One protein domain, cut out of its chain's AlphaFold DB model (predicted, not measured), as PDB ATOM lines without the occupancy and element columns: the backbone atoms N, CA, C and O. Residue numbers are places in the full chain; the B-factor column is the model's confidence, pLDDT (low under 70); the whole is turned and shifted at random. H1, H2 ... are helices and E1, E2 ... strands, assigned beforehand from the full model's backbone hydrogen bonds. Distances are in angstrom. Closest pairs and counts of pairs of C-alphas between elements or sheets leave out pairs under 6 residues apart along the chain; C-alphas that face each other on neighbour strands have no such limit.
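What this domain is: This is residues 5 to 92 of the 96 residues of an uncharacterized protein of Gemmataceae bacterium (UniProt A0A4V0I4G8). A long two-stranded hairpin, E1 and E2, is joined near its open end by two short strands, E3 and E4, in one twisted and curled sheet; helices H1 and H4 lie side by side at one side of it, while the short H2 and H3 lie well away from that pair. The printed part has 88 residues, with H1 E1 E2 H2 E3 H3 E4 H4 along the chain. The sheet's order is E1 E2 E3 E4, all antiparallel, and the class is mixed, helices and strands. The whole is compact, with a radius of gyration of the C-alphas of 12.5 A and spans of 35 by 27 by 23 A.

Where its parts are: Find C-alpha 5 at (3.457, -52.388, -28.246); from there H1 runs 18.3 A to residue 17. E1, residues 27 to 34, measures 22.1 A and E2, 37 to 44, 23.0 A. Then come H2, 46 to 50, E3, 58 to 60, H3, 71 to 75, E4, 79 to 81, and H4, 85 to 90, ending at C-alpha 90, (7.712, -57.776, -36.649).

How they stand to each other: In the hairpin E1 and E2, look at N 30 and O 41, 2.9 A apart. E2 and E3 are antiparallel neighbours, with 119 degrees between their directions and N 60 and O 42 within hydrogen-bond range at 2.8 A; E3 and E4, also antiparallel neighbours, have N 59 and O 80 within hydrogen-bond range at 2.8 A. H4 is on the sheet at a height of 9.1 A; H1 only grazes it with residues 12 to 16. H1 and H4 touch, closest at C-alphas of Val 13 and Ala 85, 5.4 A, opposite ways at a shallow tilt of 32 degrees. H2 is not on the sheet, nor, only just, is H3, with 4 pairs of C-alphas within 10 A. In H1, H2, H3 and H4 every O i to N i+4 pair is within hydrogen-bond range.

The domain as a whole: The farthest C-alphas, Gly 36 and Asn 51, are 37.5 A apart. The printed part has no cut, no link is long, and no printed residue is under 70 in pLDDT.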
ATOM      1  N   ALA A   5       2.953 -51.759 -27.025       82.88
ATOM      2  CA  ALA A   5       3.457 -52.388 -28.246       82.88
ATOM      3  C   ALA A   5       2.784 -51.856 -29.523       82.88
ATOM      4  O   ALA A   5       3.474 -51.587 -30.501       82.88
ATOM      5  N   ALA A   6       1.463 -51.646 -29.505       86.25
ATOM      6  CA  ALA A   6       0.743 -51.097 -30.655       86.25
ATOM      7  C   ALA A   6       1.205 -49.664 -30.967       86.25
ATOM      8  O   ALA A   6       1.507 -49.345 -32.110       86.25
ATOM      9  N   ARG A   7       1.388 -48.830 -29.934       90.62
ATOM     10  CA  ARG A   7       1.947 -47.479 -30.110       90.62
ATOM     11  C   ARG A   7       3.381 -47.492 -30.634       90.62
ATOM     12  O   ARG A   7       3.728 -46.648 -31.453       90.62
ATOM     13  N   ALA A   8       4.214 -48.425 -30.169       90.75
ATOM     14  CA  ALA A   8       5.583 -48.567 -30.660       90.75
ATOM     15  C   ALA A   8       5.619 -48.970 -32.144       90.75
ATOM     16  O   ALA A   8       6.459 -48.450 -32.882       90.75
ATOM     17  N   ARG A   9       4.689 -49.832 -32.582       94.19
ATOM     18  CA  ARG A   9       4.505 -50.195 -33.994       94.19
ATOM     19  C   ARG A   9       4.129 -48.978 -34.824       94.19
ATOM     20  O   ARG A   9       4.886 -48.621 -35.720       94.19
ATOM     21  N   ASP A  10       3.027 -48.313 -34.478       94.88
ATOM     22  CA  ASP A  10       2.520 -47.153 -35.223       94.88
ATOM     23  C   ASP A  10       3.595 -46.072 -35.354       94.88
ATOM     24  O   ASP A  10       3.819 -45.528 -36.434       94.88
ATOM     25  N   ARG A  11       4.315 -45.804 -34.258       94.81
ATOM     26  CA  ARG A  11       5.427 -44.853 -34.228       94.81
ATOM     27  C   ARG A  11       6.567 -45.288 -35.156       94.81
ATOM     28  O   ARG A  11       7.045 -44.482 -35.944       94.81
ATOM     29  N   THR A  12       6.994 -46.546 -35.083       95.56
ATOM     30  CA  THR A  12       8.081 -47.075 -35.923       95.56
ATOM     31  C   THR A  12       7.722 -46.997 -37.404       95.56
ATOM     32  O   THR A  12       8.494 -46.453 -38.193       95.56
ATOM     33  N   VAL A  13       6.526 -47.463 -37.774       95.94
ATOM     34  CA  VAL A  13       6.035 -47.425 -39.157       95.94
ATOM     35  C   VAL A  13       5.930 -45.982 -39.652       95.94
ATOM     36  O   VAL A  13       6.444 -45.683 -40.726       95.94
ATOM     37  N   LEU A  14       5.364 -45.072 -38.848       96.19
ATOM     38  CA  LEU A  14       5.241 -43.653 -39.196       96.19
ATOM     39  C   LEU A  14       6.589 -43.035 -39.579       96.19
ATOM     40  O   LEU A  14       6.662 -42.323 -40.579       96.19
ATOM     41  N   PHE A  15       7.641 -43.280 -38.797       96.69
ATOM     42  CA  PHE A  15       8.960 -42.729 -39.103       96.69
ATOM     43  C   PHE A  15       9.555 -43.394 -40.344       96.69
ATOM     44  O   PHE A  15      10.007 -42.687 -41.239       96.69
ATOM     45  N   LEU A  16       9.497 -44.722 -40.466       95.25
ATOM     46  CA  LEU A  16      10.056 -45.439 -41.621       95.25
ATOM     47  C   LEU A  16       9.441 -45.008 -42.953       95.25
ATOM     48  O   LEU A  16      10.148 -44.914 -43.955       95.25
ATOM     49  N   THR A  17       8.144 -44.702 -42.976       94.88
ATOM     50  CA  THR A  17       7.461 -44.264 -44.199       94.88
ATOM     51  C   THR A  17       7.609 -42.770 -44.482       94.88
ATOM     52  O   THR A  17       7.223 -42.329 -45.561       94.88
ATOM     53  N   ASN A  18       8.144 -41.977 -43.545       95.69
ATOM     54  CA  ASN A  18       8.228 -40.520 -43.669       95.69
ATOM     55  C   ASN A  18       9.622 -39.984 -43.277       95.69
ATOM     56  O   ASN A  18       9.785 -39.466 -42.168       95.69
ATOM     57  N   PRO A  19      10.613 -40.011 -44.194       94.94
ATOM     58  CA  PRO A  19      11.963 -39.482 -43.954       94.94
ATOM     59  C   PRO A  19      12.032 -38.033 -43.462       94.94
ATOM     60  O   PRO A  19      12.943 -37.669 -42.723       94.94
ATOM     61  N   ALA A  20      11.034 -37.211 -43.801       94.94
ATOM     62  CA  ALA A  20      10.926 -35.832 -43.323       94.94
ATOM     63  C   ALA A  20      10.749 -35.712 -41.794       94.94
ATOM     64  O   ALA A  20      10.926 -34.628 -41.245       94.94
ATOM     65  N   LEU A  21      10.386 -36.802 -41.108       96.00
ATOM     66  CA  LEU A  21      10.245 -36.844 -39.651       96.00
ATOM     67  C   LEU A  21      11.534 -37.277 -38.936       96.00
ATOM     68  O   LEU A  21      11.558 -37.312 -37.708       96.00
ATOM     69  N   TRP A  22      12.594 -37.645 -39.662       95.38
ATOM     70  CA  TRP A  22      13.786 -38.233 -39.052       95.38
ATOM     71  C   TRP A  22      14.612 -37.181 -38.303       95.38
ATOM     72  O   TRP A  22      15.043 -36.199 -38.908       95.38
ATOM     73  N   PRO A  23      14.905 -37.389 -37.006       92.06
ATOM     74  CA  PRO A  23      15.609 -36.397 -36.196       92.06
ATOM     75  C   PRO A  23      17.075 -36.213 -36.609       92.06
ATOM     76  O   PRO A  23      17.646 -35.151 -36.378       92.06
ATOM     77  N   CYS A  24      17.687 -37.225 -37.225       92.69
ATOM     78  CA  CYS A  24      19.067 -37.191 -37.706       92.69
ATOM     79  C   CYS A  24      19.165 -37.563 -39.191       92.69
ATOM     80  O   CYS A  24      20.057 -38.313 -39.595       92.69
ATOM     81  N   TRP A  25      18.253 -37.015 -40.008       95.69
ATOM     82  CA  TRP A  25      18.312 -37.148 -41.465       95.69
ATOM     83  C   TRP A  25      19.749 -36.889 -41.980       95.69
ATOM     84  O   TRP A  25      20.364 -35.898 -41.577       95.69
ATOM     85  N   PRO A  26      20.314 -37.771 -42.830       96.25
ATOM     86  CA  PRO A  26      19.627 -38.791 -43.631       96.25
ATOM     87  C   PRO A  26      19.528 -40.185 -42.993       96.25
ATOM     88  O   PRO A  26      19.301 -41.164 -43.705       96.25
ATOM     89  N   PHE A  27      19.700 -40.299 -41.678       96.88
ATOM     90  CA  PHE A  27      19.716 -41.568 -40.958       96.88
ATOM     91  C   PHE A  27      18.557 -41.667 -39.960       96.88
ATOM     92  O   PHE A  27      18.187 -40.688 -39.314       96.88
ATOM     93  N   LEU A  28      18.002 -42.869 -39.805       97.06
ATOM     94  CA  LEU A  28      17.034 -43.212 -38.767       97.06
ATOM     95  C   LEU A  28      17.588 -44.366 -37.919       97.06
ATOM     96  O   LEU A  28      17.599 -45.509 -38.384       97.06
ATOM     97  N   PRO A  29      18.057 -44.090 -36.692       96.56
ATOM     98  CA  PRO A  29      18.481 -45.110 -35.751       96.56
ATOM     99  C   PRO A  29      17.311 -46.013 -35.369       96.56
ATOM    100  O   PRO A  29      16.204 -45.544 -35.096       96.56
ATOM    101  N   VAL A  30      17.579 -47.309 -35.327       96.25
ATOM    102  CA  VAL A  30      16.650 -48.341 -34.871       96.25
ATOM    103  C   VAL A  30      17.372 -49.281 -33.916       96.25
ATOM    104  O   VAL A  30      18.581 -49.494 -34.019       96.25
ATOM    105  N   VAL A  31      16.619 -49.856 -32.988       96.12
ATOM    106  CA  VAL A  31      17.120 -50.823 -32.011       96.12
ATOM    107  C   VAL A  31      16.334 -52.120 -32.105       96.12
ATOM    108  O   VAL A  31      15.131 -52.103 -32.378       96.12
ATOM    109  N   ARG A  32      16.998 -53.246 -31.849       95.81
ATOM    110  CA  ARG A  32      16.356 -54.553 -31.681       95.81
ATOM    111  C   ARG A  32      16.818 -55.195 -30.370       95.81
ATOM    112  O   ARG A  32      17.998 -55.519 -30.234       95.81
ATOM    113  N   PRO A  33      15.917 -55.406 -29.394       91.62
ATOM    114  CA  PRO A  33      16.261 -56.111 -28.163       91.62
ATOM    115  C   PRO A  33      16.604 -57.584 -28.432       91.62
ATOM    116  O   PRO A  33      15.816 -58.307 -29.041       91.62
ATOM    117  N   THR A  34      17.741 -58.057 -27.923       88.31
ATOM    118  CA  THR A  34      18.216 -59.442 -28.056       88.31
ATOM    119  C   THR A  34      18.696 -60.003 -26.716       88.31
ATOM    120  O   THR A  34      19.837 -59.824 -26.301       88.31
ATOM    121  N   GLY A  35      17.808 -60.705 -26.001       78.94
ATOM    122  CA  GLY A  35      18.180 -61.545 -24.849       78.94
ATOM    123  C   GLY A  35      19.029 -60.866 -23.760       78.94
ATOM    124  O   GLY A  35      19.856 -61.531 -23.144       78.94
ATOM    125  N   GLY A  36      18.858 -59.555 -23.543       82.31
ATOM    126  CA  GLY A  36      19.635 -58.761 -22.578       82.31
ATOM    127  C   GLY A  36      20.688 -57.827 -23.191       82.31
ATOM    128  O   GLY A  36      21.405 -57.161 -22.450       82.31
ATOM    129  N   ARG A  37      20.783 -57.759 -24.521       87.00
ATOM    130  CA  ARG A  37      21.556 -56.757 -25.268       87.00
ATOM    131  C   ARG A  37      20.655 -56.023 -26.254       87.00
ATOM    132  O   ARG A  37      19.539 -56.462 -26.526       87.00
ATOM    133  N   GLU A  38      21.145 -54.911 -26.777       91.44
ATOM    134  CA  GLU A  38      20.503 -54.194 -27.873       91.44
ATOM    135  C   GLU A  38      21.385 -54.298 -29.107       91.44
ATOM    136  O   GLU A  38      22.587 -54.026 -29.059       91.44
ATOM    137  N   GLU A  39      20.784 -54.717 -30.211       95.88
ATOM    138  CA  GLU A  39      21.386 -54.547 -31.522       95.88
ATOM    139  C   GLU A  39      21.029 -53.162 -32.045       95.88
ATOM    140  O   GLU A  39      19.883 -52.718 -31.936       95.88
ATOM    141  N   LEU A  40      22.029 -52.488 -32.605       96.44
ATOM    142  CA  LEU A  40      21.894 -51.153 -33.169       96.44
ATOM    143  C   LEU A  40      21.874 -51.253 -34.687       96.44
ATOM    144  O   LEU A  40      22.634 -52.019 -35.286       96.44
ATOM    145  N   GLY A  41      21.003 -50.460 -35.292       96.94
ATOM    146  CA  GLY A  41      20.884 -50.368 -36.729       96.94
ATOM    147  C   GLY A  41      20.540 -48.961 -37.178       96.94
ATOM    148  O   GLY A  41      20.110 -48.108 -36.398       96.94
ATOM    149  N   VAL A  42      20.725 -48.723 -38.470       97.44
ATOM    150  CA  VAL A  42      20.388 -47.459 -39.117       97.44
ATOM    151  C   VAL A  42      19.646 -47.740 -40.416       97.44
ATOM    152  O   VAL A  42      20.118 -48.505 -41.255       97.44
ATOM    153  N   VAL A  43      18.503 -47.086 -40.605       97.69
ATOM    154  CA  VAL A  43      17.853 -46.958 -41.915       97.69
ATOM    155  C   VAL A  43      18.345 -45.672 -42.576       97.69
ATOM    156  O   VAL A  43      18.563 -44.664 -41.906       97.69
ATOM    157  N   PHE A  44      18.561 -45.710 -43.888       97.81
ATOM    158  CA  PHE A  44      19.136 -44.603 -44.651       97.81
ATOM    159  C   PHE A  44      18.204 -44.176 -45.783       97.81
ATOM    160  O   PHE A  44      17.716 -45.016 -46.542       97.81
ATOM    161  N   ASP A  45      17.995 -42.866 -45.930       97.12
ATOM    162  CA  ASP A  45      17.173 -42.286 -46.995       97.12
ATOM    163  C   ASP A  45      17.943 -42.263 -48.327       97.12
ATOM    164  O   ASP A  45      18.290 -41.222 -48.894       97.12
ATOM    165  N   ALA A  46      18.231 -43.459 -48.843       96.62
ATOM    166  CA  ALA A  46      18.988 -43.653 -50.073       96.62
ATOM    167  C   ALA A  46      18.301 -43.014 -51.288       96.62
ATOM    168  O   ALA A  46      18.978 -42.622 -52.246       96.62
ATOM    169  N   ARG A  47      16.969 -42.887 -51.244       95.44
ATOM    170  CA  ARG A  47      16.183 -42.288 -52.318       95.44
ATOM    171  C   ARG A  47      16.445 -40.790 -52.412       95.44
ATOM    172  O   ARG A  47      16.776 -40.330 -53.500       95.44
ATOM    173  N   SER A  48      16.357 -40.052 -51.308       95.81
ATOM    174  CA  SER A  48      16.583 -38.601 -51.333       95.81
ATOM    175  C   SER A  48      18.061 -38.234 -51.453       95.81
ATOM    176  O   SER A  48      18.387 -37.252 -52.112       95.81
ATOM    177  N   VAL A  49      18.966 -39.014 -50.849       96.31
ATOM    178  CA  VAL A  49      20.401 -38.677 -50.830       96.31
ATOM    179  C   VAL A  49      21.115 -39.045 -52.129       96.31
ATOM    180  O   VAL A  49      21.960 -38.289 -52.599       96.31
ATOM    181  N   CYS A  50      20.820 -40.215 -52.703       96.25
ATOM    182  CA  CYS A  50      21.588 -40.747 -53.835       96.25
ATOM    183  C   CYS A  50      20.736 -41.421 -54.919       96.25
ATOM    184  O   CYS A  50      21.269 -42.160 -55.745       96.25
ATOM    185  N   ASN A  51      19.419 -41.171 -54.933       96.19
ATOM    186  CA  ASN A  51      18.472 -41.697 -55.920       96.19
ATOM    187  C   ASN A  51      18.516 -43.234 -56.083       96.19
ATOM    188  O   ASN A  51      18.303 -43.761 -57.176       96.19
ATOM    189  N   ARG A  52      18.797 -43.970 -54.995       95.69
ATOM    190  CA  ARG A  52      18.795 -45.443 -54.982       95.69
ATOM    191  C   ARG A  52      17.509 -46.004 -54.377       95.69
ATOM    192  O   ARG A  52      17.025 -45.532 -53.352       95.69
ATOM    193  N   THR A  53      16.970 -47.045 -55.007       93.12
ATOM    194  CA  THR A  53      15.769 -47.774 -54.568       93.12
ATOM    195  C   THR A  53      16.131 -49.100 -53.894       93.12
ATOM    196  O   THR A  53      17.263 -49.559 -54.003       93.12
ATOM    197  N   GLY A  54      15.164 -49.742 -53.226       91.62
ATOM    198  CA  GLY A  54      15.368 -51.042 -52.565       91.62
ATOM    199  C   GLY A  54      15.934 -50.961 -51.141       91.62
ATOM    200  O   GLY A  54      16.346 -51.977 -50.594       91.62
ATOM    201  N   PHE A  55      15.953 -49.764 -50.541       93.62
ATOM    202  CA  PHE A  55      16.490 -49.519 -49.193       93.62
ATOM    203  C   PHE A  55      15.461 -48.948 -48.203       93.62
ATOM    204  O   PHE A  55      15.819 -48.615 -47.080       93.62
ATOM    205  N   SER A  56      14.187 -48.841 -48.592       87.44
ATOM    206  CA  SER A  56      13.131 -48.219 -47.773       87.44
ATOM    207  C   SER A  56      12.844 -48.950 -46.458       87.44
ATOM    208  O   SER A  56      12.429 -48.318 -45.496       87.44
ATOM    209  N   ALA A  57      13.080 -50.261 -46.406       94.12
ATOM    210  CA  ALA A  57      13.023 -51.075 -45.192       94.12
ATOM    211  C   ALA A  57      14.315 -51.900 -45.060       94.12
ATOM    212  O   ALA A  57      14.295 -53.121 -44.940       94.12
ATOM    213  N   CYS A  58      15.464 -51.229 -45.166       97.81
ATOM    214  CA  CYS A  58      16.781 -51.847 -45.042       97.81
ATOM    215  C   CYS A  58      17.512 -51.279 -43.825       97.81
ATOM    216  O   CYS A  58      17.753 -50.075 -43.752       97.81
ATOM    217  N   VAL A  59      17.889 -52.153 -42.893       98.12
ATOM    218  CA  VAL A  59      18.637 -51.802 -41.683       98.12
ATOM    219  C   VAL A  59      20.101 -52.151 -41.892       98.12
ATOM    220  O   VAL A  59      20.441 -53.319 -42.056       98.12
ATOM    221  N   PHE A  60      20.976 -51.152 -41.870       98.31
ATOM    222  CA  PHE A  60      22.423 -51.343 -41.831       98.31
ATOM    223  C   PHE A  60      22.860 -51.550 -40.380       98.31
ATOM    224  O   PHE A  60      22.521 -50.742 -39.514       98.31
ATOM    225  N   LEU A  61      23.598 -52.627 -40.109       97.44
ATOM    226  CA  LEU A  61      24.021 -53.023 -38.765       97.44
ATOM    227  C   LEU A  61      25.229 -52.195 -38.321       97.44
ATOM    228  O   LEU A  61      26.383 -52.612 -38.421       97.44
ATOM    229  N   THR A  62      24.946 -50.982 -37.865       96.44
ATOM    230  CA  THR A  62      25.909 -50.036 -37.301       96.44
ATOM    231  C   THR A  62      25.190 -49.081 -36.346       96.44
ATOM    232  O   THR A  62      23.968 -49.116 -36.205       96.44
ATOM    233  N   ASN A  63      25.943 -48.201 -35.694       92.75
ATOM    234  CA  ASN A  63      25.395 -47.076 -34.945       92.75
ATOM    235  C   ASN A  63      25.739 -45.753 -35.644       92.75
ATOM    236  O   ASN A  63      26.731 -45.657 -36.364       92.75
ATOM    237  N   VAL A  64      24.935 -44.715 -35.402       92.75
ATOM    238  CA  VAL A  64      25.090 -43.396 -36.047       92.75
ATOM    239  C   VAL A  64      26.444 -42.723 -35.758       92.75
ATOM    240  O   VAL A  64      26.890 -41.884 -36.533       92.75
ATOM    241  N   PHE A  65      27.133 -43.113 -34.681       93.00
ATOM    242  CA  PHE A  65      28.455 -42.593 -34.317       93.00
ATOM    243  C   PHE A  65      29.615 -43.370 -34.961       93.00
ATOM    244  O   PHE A  65      30.762 -42.945 -34.855       93.00
ATOM    245  N   ALA A  66      29.329 -44.490 -35.630       95.31
ATOM    246  CA  ALA A  66      30.298 -45.360 -36.297       95.31
ATOM    247  C   ALA A  66      29.983 -45.521 -37.795       95.31
ATOM    248  O   ALA A  66      30.223 -46.574 -38.391       95.31
ATOM    249  N   LEU A  67      29.403 -44.484 -38.403       96.00
ATOM    250  CA  LEU A  67      29.130 -44.460 -39.834       96.00
ATOM    251  C   LEU A  67      30.440 -44.345 -40.631       96.00
ATOM    252  O   LEU A  67      31.281 -43.507 -40.294       96.00
ATOM    253  N   PRO A  68      30.616 -45.143 -41.699       96.44
ATOM    254  CA  PRO A  68      31.731 -44.972 -42.617       96.44
ATOM    255  C   PRO A  68      31.711 -43.595 -43.301       96.44
ATOM    256  O   PRO A  68      30.636 -43.035 -43.531       96.44
ATOM    257  N   PRO A  69      32.881 -43.048 -43.670       95.31
ATOM    258  CA  PRO A  69      32.995 -41.730 -44.292       95.31
ATOM    259  C   PRO A  69      32.448 -41.662 -45.725       95.31
ATOM    260  O   PRO A  69      32.231 -40.563 -46.236       95.31
ATOM    261  N   THR A  70      32.250 -42.802 -46.398       96.50
ATOM    262  CA  THR A  70      31.820 -42.853 -47.801       96.50
ATOM    263  C   THR A  70      30.543 -43.669 -47.981       96.50
ATOM    264  O   THR A  70      30.260 -44.605 -47.231       96.50
ATOM    265  N   LEU A  71      29.761 -43.328 -49.013       96.00
ATOM    266  CA  LEU A  71      28.549 -44.078 -49.347       96.00
ATOM    267  C   LEU A  71      28.868 -45.518 -49.744       96.00
ATOM    268  O   LEU A  71      28.136 -46.416 -49.354       96.00
ATOM    269  N   ASP A  72      29.942 -45.756 -50.494       96.94
ATOM    270  CA  ASP A  72      30.292 -47.110 -50.933       96.94
ATOM    271  C   ASP A  72      30.639 -48.017 -49.748       96.94
ATOM    272  O   ASP A  72      30.157 -49.148 -49.685       96.94
ATOM    273  N   GLU A  73      31.377 -47.503 -48.759       97.75
ATOM    274  CA  GLU A  73      31.629 -48.225 -47.509       97.75
ATOM    275  C   GLU A  73      30.347 -48.426 -46.695       97.75
ATOM    276  O   GLU A  73      30.123 -49.508 -46.157       97.75
ATOM    277  N   PHE A  74      29.469 -47.418 -46.644       97.69
ATOM    278  CA  PHE A  74      28.172 -47.539 -45.978       97.69
ATOM    279  C   PHE A  74      27.300 -48.632 -46.613       97.69
ATOM    280  O   PHE A  74      26.758 -49.483 -45.910       97.69
ATOM    281  N   PHE A  75      27.196 -48.669 -47.944       97.19
ATOM    282  CA  PHE A  75      26.416 -49.685 -48.656       97.19
ATOM    283  C   PHE A  75      27.028 -51.092 -48.577       97.19
ATOM    284  O   PHE A  75      26.309 -52.068 -48.809       97.19
ATOM    285  N   ALA A  76      28.316 -51.205 -48.238       97.38
ATOM    286  CA  ALA A  76      29.004 -52.471 -48.001       97.38
ATOM    287  C   ALA A  76      28.813 -53.027 -46.576       97.38
ATOM    288  O   ALA A  76      29.194 -54.171 -46.319       97.38
ATOM    289  N   LEU A  77      28.227 -52.255 -45.650       98.19
ATOM    290  CA  LEU A  77      27.951 -52.726 -44.293       98.19
ATOM    291  C   LEU A  77      27.007 -53.943 -44.297       98.19
ATOM    292  O   LEU A  77      26.111 -54.035 -45.147       98.19
ATOM    293  N   PRO A  78      27.138 -54.851 -43.308       98.06
ATOM    294  CA  PRO A  78      26.130 -55.870 -43.058       98.06
ATOM    295  C   PRO A  78      24.752 -55.224 -42.904       98.06
ATOM    296  O   PRO A  78      24.607 -54.201 -42.232       98.06
ATOM    297  N   ARG A  79      23.737 -55.811 -43.539       97.81
ATOM    298  CA  ARG A  79      22.387 -55.250 -43.557       97.81
ATOM    299  C   ARG A  79      21.318 -56.326 -43.584       97.81
ATOM    300  O   ARG A  79      21.520 -57.393 -44.159       97.81
ATOM    301  N   GLU A  80      20.166 -55.998 -43.022       98.00
ATOM    302  CA  GLU A  80      18.935 -56.775 -43.122       98.00
ATOM    303  C   GLU A  80      17.950 -56.011 -44.005       98.00
ATOM    304  O   GLU A  80      17.709 -54.823 -43.791       98.00
ATOM    305  N   ALA A  81      17.410 -56.677 -45.023       97.19
ATOM    306  CA  ALA A  81      16.404 -56.111 -45.911       97.19
ATOM    307  C   ALA A  81      15.054 -56.773 -45.635       97.19
ATOM    308  O   ALA A  81      14.990 -57.993 -45.491       97.19
ATOM    309  N   PHE A  82      14.011 -55.954 -45.589       97.00
ATOM    310  CA  PHE A  82      12.629 -56.363 -45.371       97.00
ATOM    311  C   PHE A  82      11.756 -55.835 -46.512       97.00
ATOM    312  O   PHE A  82      12.094 -54.839 -47.161       97.00
ATOM    313  N   ASP A  83      10.611 -56.469 -46.725       94.88
ATOM    314  CA  ASP A  83       9.633 -56.072 -47.732       94.88
ATOM    315  C   ASP A  83       8.836 -54.836 -47.286       94.88
ATOM    316  O   ASP A  83       8.329 -54.078 -48.117       94.88
ATOM    317  N   SER A  84       8.722 -54.598 -45.971       95.12
ATOM    318  CA  SER A  84       7.935 -53.485 -45.425       95.12
ATOM    319  C   SER A  84       8.413 -52.984 -44.058       95.12
ATOM    320  O   SER A  84       9.154 -53.653 -43.338       95.12
ATOM    321  N   ALA A  85       7.943 -51.790 -43.680       95.50
ATOM    322  CA  ALA A  85       8.145 -51.232 -42.341       95.50
ATOM    323  C   ALA A  85       7.468 -52.080 -41.248       95.50
ATOM    324  O   ALA A  85       7.999 -52.211 -40.147       95.50
ATOM    325  N   ASP A  86       6.316 -52.675 -41.567       95.44
ATOM    326  CA  ASP A  86       5.615 -53.616 -40.697       95.44
ATOM    327  C   ASP A  86       6.445 -54.874 -40.439       95.44
ATOM    328  O   ASP A  86       6.627 -55.254 -39.286       95.44
ATOM    329  N   GLU A  87       7.008 -55.472 -41.491       97.06
ATOM    330  CA  GLU A  87       7.877 -56.642 -41.351       97.06
ATOM    331  C   GLU A  87       9.132 -56.306 -40.540       97.06
ATOM    332  O   GLU A  87       9.494 -57.053 -39.634       97.06
ATOM    333  N   LEU A  88       9.769 -55.161 -40.801       96.88
ATOM    334  CA  LEU A  88      10.905 -54.685 -40.010       96.88
ATOM    335  C   LEU A  88      10.551 -54.630 -38.510       96.88
ATOM    336  O   LEU A  88      11.328 -55.114 -37.680       96.88
ATOM    337  N   PHE A  89       9.366 -54.113 -38.162       95.75
ATOM    338  CA  PHE A  89       8.880 -54.100 -36.781       95.75
ATOM    339  C   PHE A  89       8.604 -55.504 -36.233       95.75
ATOM    340  O   PHE A  89       8.996 -55.811 -35.106       95.75
ATOM    341  N   ASP A  90       7.982 -56.380 -37.023       95.44
ATOM    342  CA  ASP A  90       7.712 -57.776 -36.649       95.44
ATOM    343  C   ASP A  90       9.013 -58.569 -36.419       95.44
ATOM    344  O   ASP A  90       9.058 -59.500 -35.612       95.44
ATOM    345  N   ARG A  91      10.113 -58.152 -37.062       95.88
ATOM    346  CA  ARG A  91      11.482 -58.650 -36.845       95.88
ATOM    347  C   ARG A  91      12.189 -58.004 -35.650       95.88
ATOM    348  O   ARG A  91      13.350 -58.314 -35.393       95.88
ATOM    349  N   GLY A  92      11.486 -57.160 -34.896       95.25
ATOM    350  CA  GLY A  92      11.906 -56.589 -33.618       95.25
ATOM    351  C   GLY A  92      12.640 -55.254 -33.715       95.25
ATOM    352  O   GLY A  92      12.967 -54.686 -32.672       95.25
TER     353      GLY A  92